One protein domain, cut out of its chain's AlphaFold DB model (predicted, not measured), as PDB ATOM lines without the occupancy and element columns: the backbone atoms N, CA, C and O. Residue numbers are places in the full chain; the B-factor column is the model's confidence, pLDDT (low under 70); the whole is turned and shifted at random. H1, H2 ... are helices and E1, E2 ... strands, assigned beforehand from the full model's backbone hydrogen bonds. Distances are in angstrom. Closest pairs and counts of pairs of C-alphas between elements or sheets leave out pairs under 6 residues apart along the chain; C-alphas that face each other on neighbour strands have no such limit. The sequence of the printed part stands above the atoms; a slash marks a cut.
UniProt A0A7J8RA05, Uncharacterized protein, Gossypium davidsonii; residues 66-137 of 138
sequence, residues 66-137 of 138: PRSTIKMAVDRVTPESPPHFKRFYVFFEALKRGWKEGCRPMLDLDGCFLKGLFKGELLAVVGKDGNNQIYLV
ATOM      1  N   PRO A  66      12.639 128.985  40.931       85.44
ATOM      2  CA  PRO A  66      13.225 130.032  40.104       85.44
ATOM      3  C   PRO A  66      14.697 129.726  39.808       85.44
ATOM      4  O   PRO A  66      15.404 129.157  40.640       85.44
ATOM      5  N   ARG A  67      15.163 130.128  38.619       91.56
ATOM      6  CA  ARG A  67      16.498 129.833  38.049       91.56
ATOM      7  C   ARG A  67      16.724 128.389  37.591       91.56
ATOM      8  O   ARG A  67      17.749 128.120  36.967       91.56
ATOM      9  N   SER A  68      15.779 127.482  37.823       92.31
ATOM     10  CA  SER A  68      15.827 126.158  37.197       92.31
ATOM     11  C   SER A  68      15.658 126.279  35.687       92.31
ATOM     12  O   SER A  68      14.945 127.150  35.189       92.31
ATOM     13  N   THR A  69      16.308 125.392  34.945       92.69
ATOM     14  CA  THR A  69      16.147 125.324  33.494       92.69
ATOM     15  C   THR A  69      15.038 124.340  33.173       92.69
ATOM     16  O   THR A  69      15.168 123.156  33.459       92.69
ATOM     17  N   ILE A  70      13.962 124.820  32.557       91.12
ATOM     18  CA  ILE A  70      12.860 123.982  32.084       91.12
ATOM     19  C   ILE A  70      12.689 124.257  30.598       91.12
ATOM     20  O   ILE A  70      12.483 125.399  30.187       91.12
ATOM     21  N   LYS A  71      12.811 123.215  29.778       91.31
ATOM     22  CA  LYS A  71      12.663 123.300  28.325       91.31
ATOM     23  C   LYS A  71      11.681 122.235  27.867       91.31
ATOM     24  O   LYS A  71      11.845 121.059  28.175       91.31
ATOM     25  N   MET A  72      10.686 122.640  27.092       91.25
ATOM     26  CA  MET A  72       9.736 121.729  26.465       91.25
ATOM     27  C   MET A  72       9.751 121.961  24.962       91.25
ATOM     28  O   MET A  72       9.661 123.100  24.510       91.25
ATOM     29  N   ALA A  73       9.860 120.881  24.199       92.75
ATOM     30  CA  ALA A  73       9.704 120.911  22.758       92.75
ATOM     31  C   ALA A  73       8.465 120.108  22.369       92.75
ATOM     32  O   ALA A  73       8.253 118.982  22.836       92.75
ATOM     33  N   VAL A  74       7.667 120.705  21.494       92.56
ATOM     34  CA  VAL A  74       6.494 120.089  20.888       92.56
ATOM     35  C   VAL A  74       6.602 120.236  19.381       92.56
ATOM     36  O   VAL A  74       7.068 121.263  18.891       92.56
ATOM     37  N   ASP A  75       6.160 119.214  18.666       92.44
ATOM     38  CA  ASP A  75       6.031 119.240  17.218       92.44
ATOM     39  C   ASP A  75       4.554 119.461  16.854       92.44
ATOM     40  O   ASP A  75       3.641 119.068  17.588       92.44
ATOM     41  N   ARG A  76       4.302 120.106  15.716       93.88
ATOM     42  CA  ARG A  76       2.966 120.245  15.128       93.88
ATOM     43  C   ARG A  76       3.052 119.857  13.660       93.88
ATOM     44  O   ARG A  76       3.991 120.265  12.988       93.88
ATOM     45  N   VAL A  77       2.077 119.089  13.177       91.94
ATOM     46  CA  VAL A  77       1.996 118.740  11.747       91.94
ATOM     47  C   VAL A  77       1.605 119.974  10.930       91.94
ATOM     48  O   VAL A  77       2.231 120.272   9.920       91.94
ATOM     49  N   THR A  78       0.618 120.730  11.415       93.56
ATOM     50  CA  THR A  78       0.226 122.056  10.913       93.56
ATOM     51  C   THR A  78       0.051 123.023  12.091       93.56
ATOM     52  O   THR A  78      -0.131 122.552  13.218       93.56
ATOM     53  N   PRO A  79       0.067 124.353  11.897       90.38
ATOM     54  CA  PRO A  79      -0.131 125.310  12.992       90.38
ATOM     55  C   PRO A  79      -1.420 125.075  13.804       90.38
ATOM     56  O   PRO A  79      -1.419 125.248  15.025       90.38
ATOM     57  N   GLU A  80      -2.483 124.603  13.154       93.69
ATOM     58  CA  GLU A  80      -3.803 124.309  13.730       93.69
ATOM     59  C   GLU A  80      -3.871 122.930  14.402       93.69
ATOM     60  O   GLU A  80      -4.784 122.656  15.183       93.69
ATOM     61  N   SER A  81      -2.913 122.048  14.111       91.19
ATOM     62  CA  SER A  81      -2.875 120.707  14.686       91.19
ATOM     63  C   SER A  81      -2.592 120.757  16.194       91.19
ATOM     64  O   SER A  81      -1.795 121.586  16.655       91.19
ATOM     65  N   PRO A  82      -3.178 119.838  16.985       89.38
ATOM     66  CA  PRO A  82      -2.798 119.675  18.380       89.38
ATOM     67  C   PRO A  82      -1.283 119.441  18.521       89.38
ATOM     68  O   PRO A  82      -0.696 118.723  17.709       89.38
ATOM     69  N   PRO A  83      -0.631 120.017  19.547       89.81
ATOM     70  CA  PRO A  83       0.792 119.804  19.764       89.81
ATOM     71  C   PRO A  83       1.073 118.347  20.147       89.81
ATOM     72  O   PRO A  83       0.443 117.790  21.050       89.81
ATOM     73  N   HIS A  84       2.068 117.758  19.493       87.88
ATOM     74  CA  HIS A  84       2.626 116.460  19.833       87.88
ATOM     75  C   HIS A  84       3.870 116.654  20.693       87.88
ATOM     76  O   HIS A  84       4.775 117.416  20.360       87.88
ATOM     77  N   PHE A  85       3.913 115.969  21.831       87.88
ATOM     78  CA  PHE A  85       5.071 116.004  22.712       87.88
ATOM     79  C   PHE A  85       6.308 115.433  22.008       87.88
ATOM     80  O   PHE A  85       6.242 114.320  21.489       87.88
ATOM     81  N   LYS A  86       7.430 116.166  22.036       90.19
ATOM     82  CA  LYS A  86       8.718 115.692  21.510       90.19
ATOM     83  C   LYS A  86       9.681 115.330  22.634       90.19
ATOM     84  O   LYS A  86      10.191 114.218  22.683       90.19
ATOM     85  N   ARG A  87       9.960 116.290  23.519       91.75
ATOM     86  CA  ARG A  87      10.889 116.126  24.646       91.75
ATOM     87  C   ARG A  87      10.658 117.187  25.709       91.75
ATOM     88  O   ARG A  87      10.225 118.302  25.412       91.75
ATOM     89  N   PHE A  88      11.016 116.842  26.935       91.12
ATOM     90  CA  PHE A  88      10.993 117.727  28.087       91.12
ATOM     91  C   PHE A  88      12.282 117.547  28.868       91.12
ATOM     92  O   PHE A  88      12.737 116.425  29.054       91.12
ATOM     93  N   TYR A  89      12.870 118.661  29.273       92.56
ATOM     94  CA  TYR A  89      14.107 118.710  30.028       92.56
ATOM     95  C   TYR A  89      13.909 119.619  31.229       92.56
ATOM     96  O   TYR A  89      13.423 120.747  31.085       92.56
ATOM     97  N   VAL A  90      14.323 119.133  32.392       92.62
ATOM     98  CA  VAL A  90      14.329 119.885  33.642       92.62
ATOM     99  C   VAL A  90      15.707 119.765  34.248       92.62
ATOM    100  O   VAL A  90      16.274 118.686  34.304       92.62
ATOM    101  N   PHE A  91      16.240 120.884  34.715       93.94
ATOM    102  CA  PHE A  91      17.453 120.908  35.507       93.94
ATOM    103  C   PHE A  91      17.284 121.926  36.617       93.94
ATOM    104  O   PHE A  91      17.309 123.141  36.388       93.94
ATOM    105  N   PHE A  92      17.035 121.414  37.818       94.00
ATOM    106  CA  PHE A  92      16.783 122.246  38.980       94.00
ATOM    107  C   PHE A  92      18.056 122.964  39.417       94.00
ATOM    108  O   PHE A  92      19.127 122.363  39.500       94.00
ATOM    109  N   GLU A  93      17.939 124.249  39.750       94.56
ATOM    110  CA  GLU A  93      19.103 125.050  40.149       94.56
ATOM    111  C   GLU A  93      19.784 124.490  41.407       94.56
ATOM    112  O   GLU A  93      21.011 124.501  41.505       94.56
ATOM    113  N   ALA A  94      19.007 123.936  42.343       93.56
ATOM    114  CA  ALA A  94      19.549 123.276  43.527       93.56
ATOM    115  C   ALA A  94      20.434 122.072  43.158       93.56
ATOM    116  O   ALA A  94      21.542 121.951  43.681       93.56
ATOM    117  N   LEU A  95      19.984 121.235  42.213       95.00
ATOM    118  CA  LEU A  95      20.742 120.066  41.763       95.00
ATOM    119  C   LEU A  95      22.022 120.478  41.037       95.00
ATOM    120  O   LEU A  95      23.095 119.951  41.327       95.00
ATOM    121  N   LYS A  96      21.920 121.485  40.163       93.25
ATOM    122  CA  LYS A  96      23.052 122.076  39.446       93.25
ATOM    123  C   LYS A  96      24.130 122.604  40.387       93.25
ATOM    124  O   LYS A  96      25.311 122.381  40.135       93.25
ATOM    125  N   ARG A  97      23.736 123.308  41.452       94.75
ATOM    126  CA  ARG A  97      24.674 123.828  42.450       94.75
ATOM    127  C   ARG A  97      25.341 122.697  43.231       94.75
ATOM    128  O   ARG A  97      26.563 122.666  43.289       94.75
ATOM    129  N   GLY A  98      24.563 121.741  43.743       94.56
ATOM    130  CA  GLY A  98      25.119 120.618  44.502       94.56
ATOM    131  C   GLY A  98      26.071 119.745  43.679       94.56
ATOM    132  O   GLY A  98      27.099 119.314  44.194       94.56
ATOM    133  N   TRP A  99      25.812 119.574  42.376       95.25
ATOM    134  CA  TRP A  99      26.761 118.897  41.491       95.25
ATOM    135  C   TRP A  99      28.071 119.684  41.338       95.25
ATOM    136  O   TRP A  99      29.147 119.119  41.501       95.25
ATOM    137  N   LYS A 100      27.998 120.996  41.084       93.88
ATOM    138  CA  LYS A 100      29.194 121.837  40.914       93.88
ATOM    139  C   LYS A 100      30.057 121.947  42.171       93.88
ATOM    140  O   LYS A 100      31.270 122.070  42.049       93.88
ATOM    141  N   GLU A 101      29.434 121.971  43.345       95.38
ATOM    142  CA  GLU A 101      30.123 122.206  44.618       95.38
ATOM    143  C   GLU A 101      30.583 120.909  45.295       95.38
ATOM    144  O   GLU A 101      31.615 120.907  45.959       95.38
ATOM    145  N   GLY A 102      29.830 119.812  45.146       93.44
ATOM    146  CA  GLY A 102      30.029 118.592  45.936       93.44
ATOM    147  C   GLY A 102      30.266 117.312  45.135       93.44
ATOM    148  O   GLY A 102      30.534 116.270  45.741       93.44
ATOM    149  N   CYS A 103      30.164 117.349  43.803       96.25
ATOM    150  CA  CYS A 103      30.329 116.161  42.967       96.25
ATOM    151  C   CYS A 103      31.616 116.164  42.147       96.25
ATOM    152  O   CYS A 103      32.234 117.189  41.865       96.25
ATOM    153  N   ARG A 104      32.012 114.960  41.744       95.50
ATOM    154  CA  ARG A 104      33.104 114.719  40.805       95.50
ATOM    155  C   ARG A 104      32.657 115.131  39.394       95.50
ATOM    156  O   ARG A 104      31.467 115.022  39.084       95.50
ATOM    157  N   PRO A 105      33.584 115.536  38.506       93.31
ATOM    158  CA  PRO A 105      33.283 115.915  37.123       93.31
ATOM    159  C   PRO A 105      33.026 114.677  36.243       93.31
ATOM    160  O   PRO A 105      33.675 114.465  35.225       93.31
ATOM    161  N   MET A 106      32.089 113.834  36.668       92.56
ATOM    162  CA  MET A 106      31.644 112.632  35.983       92.56
ATOM    163  C   MET A 106      30.120 112.637  35.958       92.56
ATOM    164  O   MET A 106      29.478 112.878  36.985       92.56
ATOM    165  N   LEU A 107      29.568 112.377  34.778       95.62
ATOM    166  CA  LEU A 107      28.140 112.235  34.547       95.62
ATOM    167  C   LEU A 107      27.890 110.894  33.869       95.62
ATOM    168  O   LEU A 107      28.667 110.482  33.009       95.62
ATOM    169  N   ASP A 108      26.798 110.261  34.258       96.00
ATOM    170  CA  ASP A 108      26.253 109.067  33.641       96.00
ATOM    171  C   ASP A 108      24.786 109.324  33.273       96.00
ATOM    172  O   ASP A 108      24.119 110.172  33.878       96.00
ATOM    173  N   LEU A 109      24.303 108.636  32.245       96.19
ATOM    174  CA  LEU A 109      22.954 108.794  31.711       96.19
ATOM    175  C   LEU A 109      22.248 107.444  31.766       96.19
ATOM    176  O   LEU A 109      22.626 106.521  31.049       96.19
ATOM    177  N   ASP A 110      21.196 107.366  32.569       95.62
ATOM    178  CA  ASP A 110      20.334 106.190  32.650       95.62
ATOM    179  C   ASP A 110      18.940 106.507  32.095       95.62
ATOM    180  O   ASP A 110      18.518 107.665  32.038       95.62
ATOM    181  N   GLY A 111      18.223 105.479  31.654       94.88
ATOM    182  CA  GLY A 111      16.950 105.610  30.965       94.88
ATOM    183  C   GLY A 111      15.979 104.492  31.313       94.88
ATOM    184  O   GLY A 111      16.333 103.317  31.369       94.88
ATOM    185  N   CYS A 112      14.707 104.840  31.504       94.81
ATOM    186  CA  CYS A 112      13.645 103.848  31.637       94.81
ATOM    187  C   CYS A 112      12.418 104.195  30.793       94.81
ATOM    188  O   CYS A 112      12.039 105.353  30.617       94.81
ATOM    189  N   PHE A 113      11.737 103.166  30.291       92.50
ATOM    190  CA  PHE A 113      10.492 103.362  29.555       92.50
ATOM    191  C   PHE A 113       9.328 103.687  30.495       92.50
ATOM    192  O   PHE A 113       8.989 102.920  31.402       92.50
ATOM    193  N   LEU A 114       8.640 104.793  30.213       87.44
ATOM    194  CA  LEU A 114       7.467 105.221  30.961       87.44
ATOM    195  C   LEU A 114       6.261 104.327  30.658       87.44
ATOM    196  O   LEU A 114       5.751 104.253  29.534       87.44
ATOM    197  N   LYS A 115       5.739 103.700  31.712       78.44
ATOM    198  CA  LYS A 115       4.473 102.962  31.692       78.44
ATOM    199  C   LYS A 115       3.372 103.866  32.242       78.44
ATOM    200  O   LYS A 115       3.129 103.910  33.440       78.44
ATOM    201  N   GLY A 116       2.696 104.618  31.372       72.94
ATOM    202  CA  GLY A 116       1.711 105.598  31.836       72.94
ATOM    203  C   GLY A 116       0.778 106.150  30.765       72.94
ATOM    204  O   GLY A 116       0.612 105.575  29.682       72.94
ATOM    205  N   LEU A 117       0.099 107.255  31.101       68.50
ATOM    206  CA  LEU A 117      -0.695 108.043  30.148       68.50
ATOM    207  C   LEU A 117       0.187 108.542  29.002       68.50
ATOM    208  O   LEU A 117      -0.205 108.452  27.843       68.50
ATOM    209  N   PHE A 118       1.379 109.002  29.360       74.19
ATOM    210  CA  PHE A 118       2.423 109.404  28.440       74.19
ATOM    211  C   PHE A 118       3.372 108.219  28.274       74.19
ATOM    212  O   PHE A 118       3.879 107.679  29.257       74.19
ATOM    213  N   LYS A 119       3.516 107.759  27.032       80.94
ATOM    214  CA  LYS A 119       4.541 106.788  26.650       80.94
ATOM    215  C   LYS A 119       5.799 107.564  26.272       80.94
ATOM    216  O   LYS A 119       5.688 108.683  25.779       80.94
ATOM    217  N   GLY A 120       6.959 106.962  26.473       88.25
ATOM    218  CA  GLY A 120       8.242 107.565  26.143       88.25
ATOM    219  C   GLY A 120       9.346 106.974  27.000       88.25
ATOM    220  O   GLY A 120       9.141 105.961  27.672       88.25
ATOM    221  N   GLU A 121      10.486 107.639  26.984       93.75
ATOM    222  CA  GLU A 121      11.647 107.311  27.796       93.75
ATOM    223  C   GLU A 121      11.895 108.457  28.775       93.75
ATOM    224  O   GLU A 121      11.856 109.630  28.397       93.75
ATOM    225  N   LEU A 122      12.073 108.111  30.046       93.12
ATOM    226  CA  LEU A 122      12.549 109.024  31.068       93.12
ATOM    227  C   LEU A 122      14.046 108.799  31.204       93.12
ATOM    228  O   LEU A 122      14.462 107.745  31.679       93.12
ATOM    229  N   LEU A 123      14.812 109.795  30.778       95.44
ATOM    230  CA  LEU A 123      16.252 109.843  30.959       95.44
ATOM    231  C   LEU A 123      16.569 110.597  32.249       95.44
ATOM    232  O   LEU A 123      15.957 111.635  32.507       95.44
ATOM    233  N   ALA A 124      17.517 110.083  33.023       95.94
ATOM    234  CA  ALA A 124      18.048 110.707  34.224       95.94
ATOM    235  C   ALA A 124      19.566 110.840  34.091       95.94
ATOM    236  O   ALA A 124      20.269 109.875  33.789       95.94
ATOM    237  N   VAL A 125      20.073 112.043  34.331       96.50
ATOM    238  CA  VAL A 125      21.504 112.309  34.434       96.50
ATOM    239  C   VAL A 125      21.897 112.168  35.896       96.50
ATOM    240  O   VAL A 125      21.361 112.862  36.766       96.50
ATOM    241  N   VAL A 126      22.866 111.305  36.175       96.56
ATOM    242  CA  VAL A 126      23.416 111.101  37.516       96.56
ATOM    243  C   VAL A 126      24.908 111.410  37.541       96.56
ATOM    244  O   VAL A 126      25.601 111.317  36.536       96.56
ATOM    245  N   GLY A 127      25.416 111.809  38.697       95.75
ATOM    246  CA  GLY A 127      26.836 112.012  38.951       95.75
ATOM    247  C   GLY A 127      27.306 111.199  40.151       95.75
ATOM    248  O   GLY A 127      26.520 110.530  40.829       95.75
ATOM    249  N   LYS A 128      28.605 111.282  40.432       96.44
ATOM    250  CA  LYS A 128      29.206 110.753  41.661       96.44
ATOM    251  C   LYS A 128      29.539 111.894  42.606       96.44
ATOM    252  O   LYS A 128      30.250 112.817  42.209       96.44
ATOM    253  N   ASP A 129      29.081 111.816  43.846       95.00
ATOM    254  CA  ASP A 129      29.467 112.793  44.862       95.00
ATOM    255  C   ASP A 129      30.891 112.540  45.410       95.00
ATOM    256  O   ASP A 129      31.581 111.577  45.037       95.00
ATOM    257  N   GLY A 130      31.360 113.421  46.297       93.06
ATOM    258  CA  GLY A 130      32.648 113.264  46.981       93.06
ATOM    259  C   GLY A 130      32.780 111.952  47.769       93.06
ATOM    260  O   GLY A 130      33.888 111.421  47.874       93.06
ATOM    261  N   ASN A 131      31.662 111.383  48.228       95.25
ATOM    262  CA  ASN A 131      31.581 110.145  49.004       95.25
ATOM    263  C   ASN A 131      31.296 108.896  48.139       95.25
ATOM    264  O   ASN A 131      30.910 107.846  48.652       95.25
ATOM    265  N   ASN A 132      31.481 108.994  46.819       93.38
ATOM    266  CA  ASN A 132      31.236 107.928  45.843       93.38
ATOM    267  C   ASN A 132      29.779 107.421  45.781       93.38
ATOM    268  O   ASN A 132      29.530 106.349  45.213       93.38
ATOM    269  N   GLN A 133      28.812 108.183  46.285       95.25
ATOM    270  CA  GLN A 133      27.385 107.898  46.148       95.25
ATOM    271  C   GLN A 133      26.840 108.456  44.829       95.25
ATOM    272  O   GLN A 133      27.494 109.243  44.140       95.25
ATOM    273  N   ILE A 134      25.653 107.986  44.443       95.75
ATOM    274  CA  ILE A 134      24.951 108.472  43.253       95.75
ATOM    275  C   ILE A 134      24.235 109.771  43.618       95.75
ATOM    276  O   ILE A 134      23.466 109.811  44.575       95.75
ATOM    277  N   TYR A 135      24.457 110.812  42.823       95.62
ATOM    278  CA  TYR A 135      23.798 112.104  42.955       95.62
ATOM    279  C   TYR A 135      22.939 112.377  41.719       95.62
ATOM    280  O   TYR A 135      23.437 112.317  40.597       95.62
ATOM    281  N   LEU A 136      21.655 112.689  41.901       95.62
ATOM    282  CA  LEU A 136      20.771 113.041  40.787       95.62
ATOM    283  C   LEU A 136      21.083 114.458  40.290       95.62
ATOM    284  O   LEU A 136      21.048 115.410  41.066       95.62
ATOM    285  N   VAL A 137      21.349 114.606  38.992       94.81
ATOM    286  CA  VAL A 137      21.705 115.890  38.376       94.81
ATOM    287  C   VAL A 137      20.514 116.484  37.630       94.81
ATOM    288  O   VAL A 137      20.127 117.612  37.937       94.81
TER     289      VAL A 137
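What this domain is: This is residues 66 to 137 of the 138 residues of an uncharacterized protein of Gossypium davidsonii (UniProt A0A7J8RA05). Two long strand hairpins, E1 with E2 and E3 with E4, run lengthwise with a gap between them, and the short helix H1 joins E2 to E3 at one end. The short strand E5 folds back beside E4, and H1 covers that end of the sheet E3, E4, E5, while the turn of the first hairpin, around Glu 80, makes the opposite end of the long axis. The printed part has 72 residues, with one named helix and five named strands in the order E1, E2, H1, E3, E4, E5; both sheets, E1 - E2 and E3 - E4 - E5, are antiparallel, and the class is mostly strand. The whole is loose, with a radius of gyration of the C-alphas of 15.8 A, and elongated, spanning 51 by 28 by 17 A.

How they stand to each other: E1, residues 69 to 75, and E2, residues 84 to 91, form an antiparallel hairpin at 170 degrees, with N 71 and O 89 at 2.9 A and N 89 and O 71 at 2.8 A. H1, residues 93 to 102, has every O i to N i+4 pair within hydrogen-bond range. E3, residues 103 to 114, bends by 82 degrees at residue 106. E3 and E4, residues 120 to 129, form a hairpin at 158 degrees, with N 110 and O 124 at 2.9 A. E4 and E5, residues 134 to 136, form another at 126 degrees, with N 127 and O 135 at 2.8 A. E3, E4 and E5 are a meander, each strand the antiparallel neighbour of the one before. H1 is on one face of this sheet, two layers, at a height over the sheet of 8.8 A. It lies over E4 and only just over E5, where 3 of its 10 C-alphas fall, and runs along the strands, at 23 degrees to E4 on the local plane. The closest C-alphas of H1 and E5 are those of Leu 95 and Leu 136, 7.1 A apart. E2 and E4 are near each other, with 12 pairs of C-alphas within 10 A, while E1 and E4 are apart.

Where its parts are: E1 begins at C-alpha 69, (16.147, 125.324, 33.494), and is 20.1 A long; E2 is 22.0 A long. H1 is 13.9 A long, E3 28.0 A and E4 28.8 A. E5 is 6.7 A long and ends at C-alpha 136, (20.771, 113.041, 40.787).

The domain as a whole: The C-alphas farthest apart, those of Glu 80 and Asn 131, are 51.9 A apart. The printed part has no cut, and no link is long. The mean pLDDT of the printed part is 92.0, with residue 117 under 70.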